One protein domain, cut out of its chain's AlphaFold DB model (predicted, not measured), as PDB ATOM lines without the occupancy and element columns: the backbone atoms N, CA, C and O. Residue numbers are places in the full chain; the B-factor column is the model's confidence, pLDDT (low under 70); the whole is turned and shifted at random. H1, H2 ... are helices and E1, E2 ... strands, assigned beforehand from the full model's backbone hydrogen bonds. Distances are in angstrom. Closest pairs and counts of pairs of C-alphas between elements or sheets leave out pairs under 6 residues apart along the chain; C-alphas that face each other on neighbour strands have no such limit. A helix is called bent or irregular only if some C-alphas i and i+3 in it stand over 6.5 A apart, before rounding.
ATOM      1  N   ASP A 110      97.067 137.567 146.484       98.00
ATOM      2  CA  ASP A 110      96.612 137.790 147.855       98.00
ATOM      3  C   ASP A 110      97.742 137.733 148.893       98.00
ATOM      4  O   ASP A 110      97.757 138.502 149.859       98.00
ATOM      5  N   ARG A 111      98.705 136.825 148.713       98.44
ATOM      6  CA  ARG A 111      99.903 136.726 149.558       98.44
ATOM      7  C   ARG A 111     100.878 137.859 149.261       98.44
ATOM      8  O   ARG A 111     101.505 138.361 150.195       98.44
ATOM      9  N   TYR A 112     101.007 138.243 147.993       98.38
ATOM     10  CA  TYR A 112     101.823 139.378 147.572       98.38
ATOM     11  C   TYR A 112     101.308 140.686 148.180       98.38
ATOM     12  O   TYR A 112     102.065 141.371 148.868       98.38
ATOM     13  N   LEU A 113     100.017 140.991 148.020       98.19
ATOM     14  CA  LEU A 113      99.387 142.211 148.531       98.19
ATOM     15  C   LEU A 113      99.476 142.299 150.058       98.19
ATOM     16  O   LEU A 113      99.869 143.340 150.586       98.19
ATOM     17  N   GLN A 114      99.236 141.196 150.779       98.00
ATOM     18  CA  GLN A 114      99.489 141.135 152.227       98.00
ATOM     19  C   GLN A 114     100.915 141.534 152.588       98.00
ATOM     20  O   GLN A 114     101.129 142.317 153.514       98.00
ATOM     21  N   ALA A 115     101.895 140.990 151.867       98.38
ATOM     22  CA  ALA A 115     103.292 141.237 152.163       98.38
ATOM     23  C   ALA A 115     103.696 142.680 151.827       98.38
ATOM     24  O   ALA A 115     104.398 143.311 152.617       98.38
ATOM     25  N   VAL A 116     103.208 143.234 150.711       97.94
ATOM     26  CA  VAL A 116     103.403 144.645 150.345       97.94
ATOM     27  C   VAL A 116     102.858 145.559 151.440       97.94
ATOM     28  O   VAL A 116     103.602 146.391 151.962       97.94
ATOM     29  N   PHE A 117     101.603 145.365 151.852       98.00
ATOM     30  CA  PHE A 117     100.967 146.185 152.884       98.00
ATOM     31  C   PHE A 117     101.687 146.058 154.229       98.00
ATOM     32  O   PHE A 117     101.953 147.068 154.881       98.00
ATOM     33  N   ALA A 118     102.084 144.845 154.628       98.06
ATOM     34  CA  ALA A 118     102.851 144.629 155.853       98.06
ATOM     35  C   ALA A 118     104.193 145.382 155.835       98.06
ATOM     36  O   ALA A 118     104.564 146.011 156.826       98.06
ATOM     37  N   VAL A 119     104.913 145.361 154.708       97.94
ATOM     38  CA  VAL A 119     106.196 146.068 154.563       97.94
ATOM     39  C   VAL A 119     106.010 147.588 154.559       97.94
ATOM     40  O   VAL A 119     106.783 148.287 155.219       97.94
ATOM     41  N   LEU A 120     104.997 148.114 153.863       97.00
ATOM     42  CA  LEU A 120     104.679 149.549 153.856       97.00
ATOM     43  C   LEU A 120     104.297 150.036 155.259       97.00
ATOM     44  O   LEU A 120     104.835 151.030 155.754       97.00
ATOM     45  N   ASN A 121     103.435 149.293 155.948       97.38
ATOM     46  CA  ASN A 121     102.994 149.618 157.299       97.38
ATOM     47  C   ASN A 121     104.076 149.409 158.359       97.38
ATOM     48  O   ASN A 121     103.985 149.991 159.429       97.38
ATOM     49  N   ALA A 122     105.121 148.622 158.115       96.69
ATOM     50  CA  ALA A 122     106.251 148.566 159.041       96.69
ATOM     51  C   ALA A 122     107.111 149.842 158.998       96.69
ATOM     52  O   ALA A 122     107.835 150.137 159.948       96.69
ATOM     53  N   SER A 123     107.020 150.615 157.914       94.56
ATOM     54  CA  SER A 123     107.717 151.889 157.771       94.56
ATOM     55  C   SER A 123     107.019 153.015 158.528       94.56
ATOM     56  O   SER A 123     105.789 153.084 158.573       94.56
ATOM     57  N   SER A 124     107.793 153.941 159.094       92.31
ATOM     58  CA  SER A 124     107.263 155.150 159.736       92.31
ATOM     59  C   SER A 124     106.759 156.192 158.735       92.31
ATOM     60  O   SER A 124     105.913 156.997 159.093       92.31
ATOM     61  N   ASN A 125     107.245 156.172 157.491       88.69
ATOM     62  CA  ASN A 125     106.956 157.191 156.471       88.69
ATOM     63  C   ASN A 125     106.407 156.605 155.159       88.69
ATOM     64  O   ASN A 125     106.494 157.242 154.110       88.69
ATOM     65  N   GLY A 126     105.939 155.356 155.191       86.62
ATOM     66  CA  GLY A 126     105.412 154.646 154.025       86.62
ATOM     67  C   GLY A 126     106.465 154.172 153.021       86.62
ATOM     68  O   GLY A 126     106.119 153.475 152.073       86.62
ATOM     69  N   ARG A 127     107.759 154.478 153.208       90.88
ATOM     70  CA  ARG A 127     108.820 153.968 152.324       90.88
ATOM     71  C   ARG A 127     109.214 152.550 152.731       90.88
ATOM     72  O   ARG A 127     109.653 152.366 153.869       90.88
ATOM     73  N   PRO A 128     109.106 151.552 151.842       94.00
ATOM     74  CA  PRO A 128     109.347 150.168 152.213       94.00
ATOM     75  C   PRO A 128     110.837 149.899 152.481       94.00
ATOM     76  O   PRO A 128     111.723 150.438 151.815       94.00
ATOM     77  N   SER A 129     111.120 149.019 153.444       96.06
ATOM     78  CA  SER A 129     112.467 148.477 153.681       96.06
ATOM     79  C   SER A 129     112.982 147.790 152.417       96.06
ATOM     80  O   SER A 129     112.350 146.848 151.942       96.06
ATOM     81  N   ILE A 130     114.148 148.200 151.903       97.00
ATOM     82  CA  ILE A 130     114.715 147.616 150.675       97.00
ATOM     83  C   ILE A 130     114.885 146.095 150.781       97.00
ATOM     84  O   ILE A 130     114.596 145.375 149.831       97.00
ATOM     85  N   PHE A 131     115.282 145.585 151.950       98.19
ATOM     86  CA  PHE A 131     115.505 144.155 152.160       98.19
ATOM     87  C   PHE A 131     114.202 143.360 152.191       98.19
ATOM     88  O   PHE A 131     114.126 142.289 151.589       98.19
ATOM     89  N   HIS A 132     113.185 143.856 152.900       98.06
ATOM     90  CA  HIS A 132     111.899 143.160 152.993       98.06
ATOM     91  C   HIS A 132     111.129 143.270 151.684       98.06
ATOM     92  O   HIS A 132     110.602 142.274 151.209       98.06
ATOM     93  N   PHE A 133     111.165 144.431 151.031       97.62
ATOM     94  CA  PHE A 133     110.528 144.613 149.734       97.62
ATOM     95  C   PHE A 133     111.199 143.783 148.638       97.62
ATOM     96  O   PHE A 133     110.506 143.111 147.885       97.62
ATOM     97  N   ALA A 134     112.536 143.717 148.601       97.94
ATOM     98  CA  ALA A 134     113.243 142.819 147.685       97.94
ATOM     99  C   ALA A 134     112.853 141.348 147.903       97.94
ATOM    100  O   ALA A 134     112.734 140.595 146.938       97.94
ATOM    101  N   HIS A 135     112.616 140.943 149.155       98.06
ATOM    102  CA  HIS A 135     112.124 139.603 149.468       98.06
ATOM    103  C   HIS A 135     110.715 139.370 148.923       98.06
ATOM    104  O   HIS A 135     110.462 138.315 148.342       98.06
ATOM    105  N   VAL A 136     109.808 140.338 149.074       98.00
ATOM    106  CA  VAL A 136     108.459 140.273 148.494       98.00
ATOM    107  C   VAL A 136     108.537 140.146 146.972       98.00
ATOM    108  O   VAL A 136     108.030 139.168 146.426       98.00
ATOM    109  N   LEU A 137     109.249 141.056 146.299       97.50
ATOM    110  CA  LEU A 137     109.396 141.049 144.840       97.50
ATOM    111  C   LEU A 137     109.994 139.734 144.325       97.50
ATOM    112  O   LEU A 137     109.518 139.175 143.345       97.50
ATOM    113  N   TRP A 138     111.021 139.206 144.994       97.56
ATOM    114  CA  TRP A 138     111.641 137.952 144.577       97.56
ATOM    115  C   TRP A 138     110.737 136.737 144.793       97.56
ATOM    116  O   TRP A 138     110.695 135.848 143.940       97.56
ATOM    117  N   ARG A 139     110.035 136.673 145.932       97.38
ATOM    118  CA  ARG A 139     109.141 135.558 146.268       97.38
ATOM    119  C   ARG A 139     107.956 135.474 145.310       97.38
ATOM    120  O   ARG A 139     107.595 134.370 144.927       97.38
ATOM    121  N   HIS A 140     107.418 136.624 144.914       97.44
ATOM    122  CA  HIS A 140     106.206 136.759 144.099       97.44
ATOM    123  C   HIS A 140     106.486 137.118 142.633       97.44
ATOM    124  O   HIS A 140     105.613 137.612 141.926       97.44
ATOM    125  N   ARG A 141     107.709 136.874 142.152       95.06
ATOM    126  CA  ARG A 141     108.138 137.223 140.785       95.06
ATOM    127  C   ARG A 141     107.346 136.522 139.674       95.06
ATOM    128  O   ARG A 141     107.366 136.989 138.541       95.06
ATOM    129  N   ASP A 142     106.694 135.406 140.001       94.31
ATOM    130  CA  ASP A 142     105.851 134.633 139.082       94.31
ATOM    131  C   ASP A 142     104.374 135.064 139.139       94.31
ATOM    132  O   ASP A 142     103.552 134.471 138.438       94.31
ATOM    133  N   THR A 143     104.071 136.106 139.923       96.00
ATOM    134  CA  THR A 143     102.754 136.736 140.114       96.00
ATOM    135  C   THR A 143     102.770 138.154 139.557       96.00
ATOM    136  O   THR A 143     102.006 138.480 138.651       96.00
ATOM    137  N   GLN A 144     103.697 138.989 140.042       96.25
ATOM    138  CA  GLN A 144     103.799 140.394 139.658       96.25
ATOM    139  C   GLN A 144     105.258 140.839 139.533       96.25
ATOM    140  O   GLN A 144     106.095 140.577 140.398       96.25
ATOM    141  N   LEU A 145     105.548 141.579 138.464       95.56
ATOM    142  CA  LEU A 145     106.829 142.239 138.239       95.56
ATOM    143  C   LEU A 145     106.640 143.750 138.169       95.56
ATOM    144  O   LEU A 145     105.670 144.253 137.606       95.56
ATOM    145  N   MET A 146     107.615 144.491 138.688       95.25
ATOM    146  CA  MET A 146     107.663 145.939 138.492       95.25
ATOM    147  C   MET A 146     108.021 146.250 137.036       95.25
ATOM    148  O   MET A 146     108.877 145.578 136.460       95.25
ATOM    149  N   ALA A 147     107.423 147.287 136.446       92.56
ATOM    150  CA  ALA A 147     107.794 147.709 135.092       92.56
ATOM    151  C   ALA A 147     109.192 148.354 135.055       92.56
ATOM    152  O   ALA A 147     109.908 148.256 134.059       92.56
ATOM    153  N   VAL A 148     109.593 148.994 136.159       91.19
ATOM    154  CA  VAL A 148     110.903 149.633 136.321       91.19
ATOM    155  C   VAL A 148     111.519 149.204 137.660       91.19
ATOM    156  O   VAL A 148     110.850 149.329 138.689       91.19
ATOM    157  N   PRO A 149     112.786 148.734 137.682       91.00
ATOM    158  CA  PRO A 149     113.693 148.546 136.538       91.00
ATOM    159  C   PRO A 149     113.324 147.324 135.676       91.00
ATOM    160  O   PRO A 149     112.506 146.505 136.082       91.00
ATOM    161  N   ALA A 150     113.943 147.171 134.500       91.44
ATOM    162  CA  ALA A 150     113.653 146.061 133.585       91.44
ATOM    163  C   ALA A 150     113.803 144.675 134.262       91.44
ATOM    164  O   ALA A 150     114.697 144.503 135.101       91.44
ATOM    165  N   PRO A 151     113.012 143.652 133.880       90.56
ATOM    166  CA  PRO A 151     113.025 142.342 134.542       90.56
ATOM    167  C   PRO A 151     114.405 141.673 134.625       90.56
ATOM    168  O   PRO A 151     114.731 141.046 135.632       90.56
ATOM    169  N   ALA A 152     115.253 141.836 133.605       93.25
ATOM    170  CA  ALA A 152     116.623 141.321 133.627       93.25
ATOM    171  C   ALA A 152     117.466 141.952 134.752       93.25
ATOM    172  O   ALA A 152     118.205 141.252 135.439       93.25
ATOM    173  N   ILE A 153     117.299 143.255 134.995       95.06
ATOM    174  CA  ILE A 153     117.978 143.969 136.083       95.06
ATOM    175  C   ILE A 153     117.451 143.478 137.432       95.06
ATOM    176  O   ILE A 153     118.246 143.179 138.321       95.06
ATOM    177  N   GLN A 154     116.129 143.323 137.579       94.25
ATOM    178  CA  GLN A 154     115.533 142.777 138.805       94.25
ATOM    179  C   GLN A 154     116.108 141.390 139.138       94.25
ATOM    180  O   GLN A 154     116.500 141.146 140.278       94.25
ATOM    181  N   ARG A 155     116.244 140.509 138.138       93.69
ATOM    182  CA  ARG A 155     116.802 139.154 138.308       93.69
ATOM    183  C   ARG A 155     118.262 139.137 138.758       93.69
ATOM    184  O   ARG A 155     118.660 138.183 139.414       93.69
ATOM    185  N   MET A 156     119.042 140.169 138.438       96.19
ATOM    186  CA  MET A 156     120.429 140.288 138.896       96.19
ATOM    187  C   MET A 156     120.532 140.949 140.275       96.19
ATOM    188  O   MET A 156     121.262 140.475 141.139       96.19
ATOM    189  N   VAL A 157     119.794 142.040 140.495       96.75
ATOM    190  CA  VAL A 157     119.937 142.875 141.697       96.75
ATOM    191  C   VAL A 157     119.251 142.254 142.911       96.75
ATOM    192  O   VAL A 157     119.819 142.269 144.004       96.75
ATOM    193  N   LEU A 158     118.048 141.692 142.750       97.38
ATOM    194  CA  LEU A 158     117.281 141.174 143.886       97.38
ATOM    195  C   LEU A 158     118.039 140.071 144.647       97.38
ATOM    196  O   LEU A 158     118.182 140.224 145.860       97.38
ATOM    197  N   PRO A 159     118.621 139.030 144.011       98.00
ATOM    198  CA  PRO A 159     119.395 138.013 144.729       98.00
ATOM    199  C   PRO A 159     120.556 138.576 145.553       98.00
ATOM    200  O   PRO A 159     120.799 138.107 146.665       98.00
ATOM    201  N   VAL A 160     121.243 139.606 145.048       98.31
ATOM    202  CA  VAL A 160     122.342 140.276 145.762       98.31
ATOM    203  C   VAL A 160     121.821 140.955 147.028       98.31
ATOM    204  O   VAL A 160     122.375 140.762 148.112       98.31
ATOM    205  N   VAL A 161     120.714 141.697 146.925       98.44
ATOM    206  CA  VAL A 161     120.074 142.348 148.080       98.44
ATOM    207  C   VAL A 161     119.613 141.313 149.109       98.44
ATOM    208  O   VAL A 161     119.824 141.508 150.307       98.44
ATOM    209  N   LEU A 162     119.038 140.192 148.662       98.31
ATOM    210  CA  LEU A 162     118.619 139.102 149.549       98.31
ATOM    211  C   LEU A 162     119.801 138.445 150.256       98.31
ATOM    212  O   LEU A 162     119.729 138.154 151.449       98.31
ATOM    213  N   PHE A 163     120.902 138.218 149.546       98.38
ATOM    214  CA  PHE A 163     122.105 137.651 150.139       98.38
ATOM    215  C   PHE A 163     122.651 138.553 151.255       98.38
ATOM    216  O   PHE A 163     122.862 138.091 152.379       98.38
ATOM    217  N   ILE A 164     122.772 139.858 150.991       98.56
ATOM    218  CA  ILE A 164     123.188 140.847 151.995       98.56
ATOM    219  C   ILE A 164     122.191 140.881 153.162       98.56
ATOM    220  O   ILE A 164     122.592 140.822 154.325       98.56
ATOM    221  N   GLY A 165     120.885 140.909 152.880       98.12
ATOM    222  CA  GLY A 165     119.838 140.890 153.902       98.12
ATOM    223  C   GLY A 165     119.913 139.658 154.809       98.12
ATOM    224  O   GLY A 165     119.716 139.771 156.021       98.12
ATOM    225  N   ARG A 166     120.274 138.492 154.257       97.88
ATOM    226  CA  ARG A 166     120.481 137.251 155.016       97.88
ATOM    227  C   ARG A 166     121.684 137.349 155.952       97.88
ATOM    228  O   ARG A 166     121.549 136.975 157.118       97.88
ATOM    229  N   ILE A 167     122.816 137.884 155.484       98.25
ATOM    230  CA  ILE A 167     124.007 138.124 156.320       98.25
ATOM    231  C   ILE A 167     123.667 139.073 157.474       98.25
ATOM    232  O   ILE A 167     123.976 138.785 158.628       98.25
ATOM    233  N   LEU A 168     122.942 140.155 157.180       97.75
ATOM    234  CA  LEU A 168     122.492 141.143 158.165       97.75
ATOM    235  C   LEU A 168     121.341 140.649 159.063       97.75
ATOM    236  O   LEU A 168     120.824 141.412 159.878       97.75
ATOM    237  N   GLY A 169     120.897 139.398 158.909       97.19
ATOM    238  CA  GLY A 169     119.860 138.792 159.740       97.19
ATOM    239  C   GLY A 169     118.447 139.342 159.526       97.19
ATOM    240  O   GLY A 169     117.578 139.091 160.358       97.19
ATOM    241  N   LYS A 170     118.182 140.046 158.416       97.19
ATOM    242  CA  LYS A 170     116.886 140.695 158.126       97.19
ATOM    243  C   LYS A 170     115.711 139.722 157.992       97.19
ATOM    244  O   LYS A 170     114.568 140.151 158.134       97.19
ATOM    245  N   TYR A 171     116.004 138.445 157.742       96.50
ATOM    246  CA  TYR A 171     115.027 137.374 157.514       96.50
ATOM    247  C   TYR A 171     115.070 136.278 158.593       96.50
ATOM    248  O   TYR A 171     114.664 135.145 158.341       96.50
ATOM    249  N   ARG A 172     115.627 136.562 159.781       94.00
ATOM    250  CA  ARG A 172     115.673 135.588 160.884       94.00
ATOM    251  C   ARG A 172     114.300 135.471 161.552       94.00
ATOM    252  O   ARG A 172     113.691 136.478 161.904       94.00
ATOM    253  N   GLY A 173     113.846 134.236 161.763       93.56
ATOM    254  CA  GLY A 173     112.535 133.943 162.348       93.56
ATOM    255  C   GLY A 173     111.364 134.225 161.398       93.56
ATOM    256  O   GLY A 173     111.544 134.410 160.195       93.56
ATOM    257  N   SER A 174     110.153 134.245 161.955       92.69
ATOM    258  CA  SER A 174     108.884 134.388 161.225       92.69
ATOM    259  C   SER A 174     108.224 135.761 161.367       92.69
ATOM    260  O   SER A 174     107.247 136.033 160.679       92.69
ATOM    261  N   ASN A 175     108.729 136.632 162.242       91.75
ATOM    262  CA  ASN A 175     107.986 137.815 162.704       91.75
ATOM    263  C   ASN A 175     108.423 139.127 162.030       91.75
ATOM    264  O   ASN A 175     108.117 140.208 162.525       91.75
ATOM    265  N   TRP A 176     109.175 139.054 160.932       96.19
ATOM    266  CA  TRP A 176     109.563 140.239 160.170       96.19
ATOM    267  C   TRP A 176     108.477 140.624 159.140       96.19
ATOM    268  O   TRP A 176     107.721 139.755 158.699       96.19
ATOM    269  N   PRO A 177     108.370 141.907 158.742       96.94
ATOM    270  CA  PRO A 177     107.287 142.386 157.878       96.94
ATOM    271  C   PRO A 177     107.259 141.719 156.499       96.94
ATOM    272  O   PRO A 177     108.249 141.763 155.769       96.94
ATOM    273  N   GLY A 178     106.116 141.142 156.122       96.75
ATOM    274  CA  GLY A 178     105.952 140.455 154.838       96.75
ATOM    275  C   GLY A 178     106.589 139.064 154.789       96.75
ATOM    276  O   GLY A 178     106.873 138.551 153.702       96.75
ATOM    277  N   SER A 179     106.841 138.445 155.949       97.19
ATOM    278  CA  SER A 179     107.325 137.068 156.006       97.19
ATOM    279  C   SER A 179     106.296 136.088 155.438       97.19
ATOM    280  O   SER A 179     105.091 136.313 155.592       97.19
ATOM    281  N   PRO A 180     106.729 134.952 154.856       96.75
ATOM    282  CA  PRO A 180     105.799 133.935 154.369       96.75
ATOM    283  C   PRO A 180     104.810 133.453 155.437       96.75
ATOM    284  O   PRO A 180     103.648 133.216 155.123       96.75
ATOM    285  N   ALA A 181     105.258 133.353 156.691       95.56
ATOM    286  CA  ALA A 181     104.425 132.941 157.818       95.56
ATOM    287  C   ALA A 181     103.361 133.990 158.184       95.56
ATOM    288  O   ALA A 181     102.269 133.626 158.605       95.56
ATOM    289  N   SER A 182     103.661 135.280 157.997       93.31
ATOM    290  CA  SER A 182     102.721 136.380 158.247       93.31
ATOM    291  C   SER A 182     101.741 136.643 157.097       93.31
ATOM    292  O   SER A 182     100.831 137.451 157.251       93.31
ATOM    293  N   CYS A 183     101.917 135.980 155.947       96.69
ATOM    294  CA  CYS A 183     101.114 136.198 154.739       96.69
ATOM    295  C   CYS A 183     100.502 134.872 154.238       96.69
ATOM    296  O   CYS A 183     100.914 134.347 153.189       96.69
TER     297      CYS A 183
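What this domain is: This is residues 110 to 183 of the 193 residues of the protein "Cupin 2, conserved barrel domain protein" of Solibacter usitatus (strain Ellin6076) (UniProt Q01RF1). Three helices stand in a row, with H2 in the middle between H1, which runs side by side with it as a helical hairpin, and the longest helix, H3, which crosses H2 steeply on its other side. The short strand E1 lies on the way from H2 to H3, and after H3 a tail with no named element, residues 168 to 183, folds back toward the first printed residue. The printed part has 74 residues, with three named helices and one named strand that follow each other along the chain as H1, H2, E1, H3, and its class is mostly helix. It is compact, with a radius of gyration of the C-alphas of 11.7 A, and rounded, spanning 30 by 28 by 24 A.

Where its parts are: Find C-alpha 110 at (96.612, 137.790, 147.855); from there H1, residues 110 to 122, runs 18.3 A. H2, residues 130 to 139, runs 14.0 A, and E1 is residues 144 to 146. H3, residues 151 to 167, runs 24.8 A to C-alpha 167 at (124.007, 138.124, 156.320). H3 is neither bent nor irregular, but only just: C-alphas 156 and 159 are 6.3 A apart.

How they stand to each other: Look first at H1 and H2, which touch at a shallow tilt of 2 degrees, opposite ways; their closest C-alphas, of Ala 115 and Val 136, are 6.4 A apart. H3 touches H2 with residues 158 to 165 alone, at a steep tilt of 59 degrees, opposite ways; the closest C-alphas, of Phe 131 and Gly 165, are 5.7 A apart. H1 and H3 are apart. E1 pairs with no named strand; its closest C-alpha to H2 is that of Leu 145, 7.2 A from that of Leu 137. H1 and E1 are only just apart, at 8.2 A. Every O i to N i+4 pair is within hydrogen-bond range in H1 and H2, and 11 of 13 are in H3.

The domain as a whole: The two farthest C-alphas, of Ala 150 and Gly 173, are 31.2 A apart, while those of Asp 110 and Cys 183 are 8.4 A apart. The printed part has no cut. The links from H2 to E1 and from E1 to H3 are tight, and that from H1 to H2 is short. No printed residue is under 70 in pLDDT.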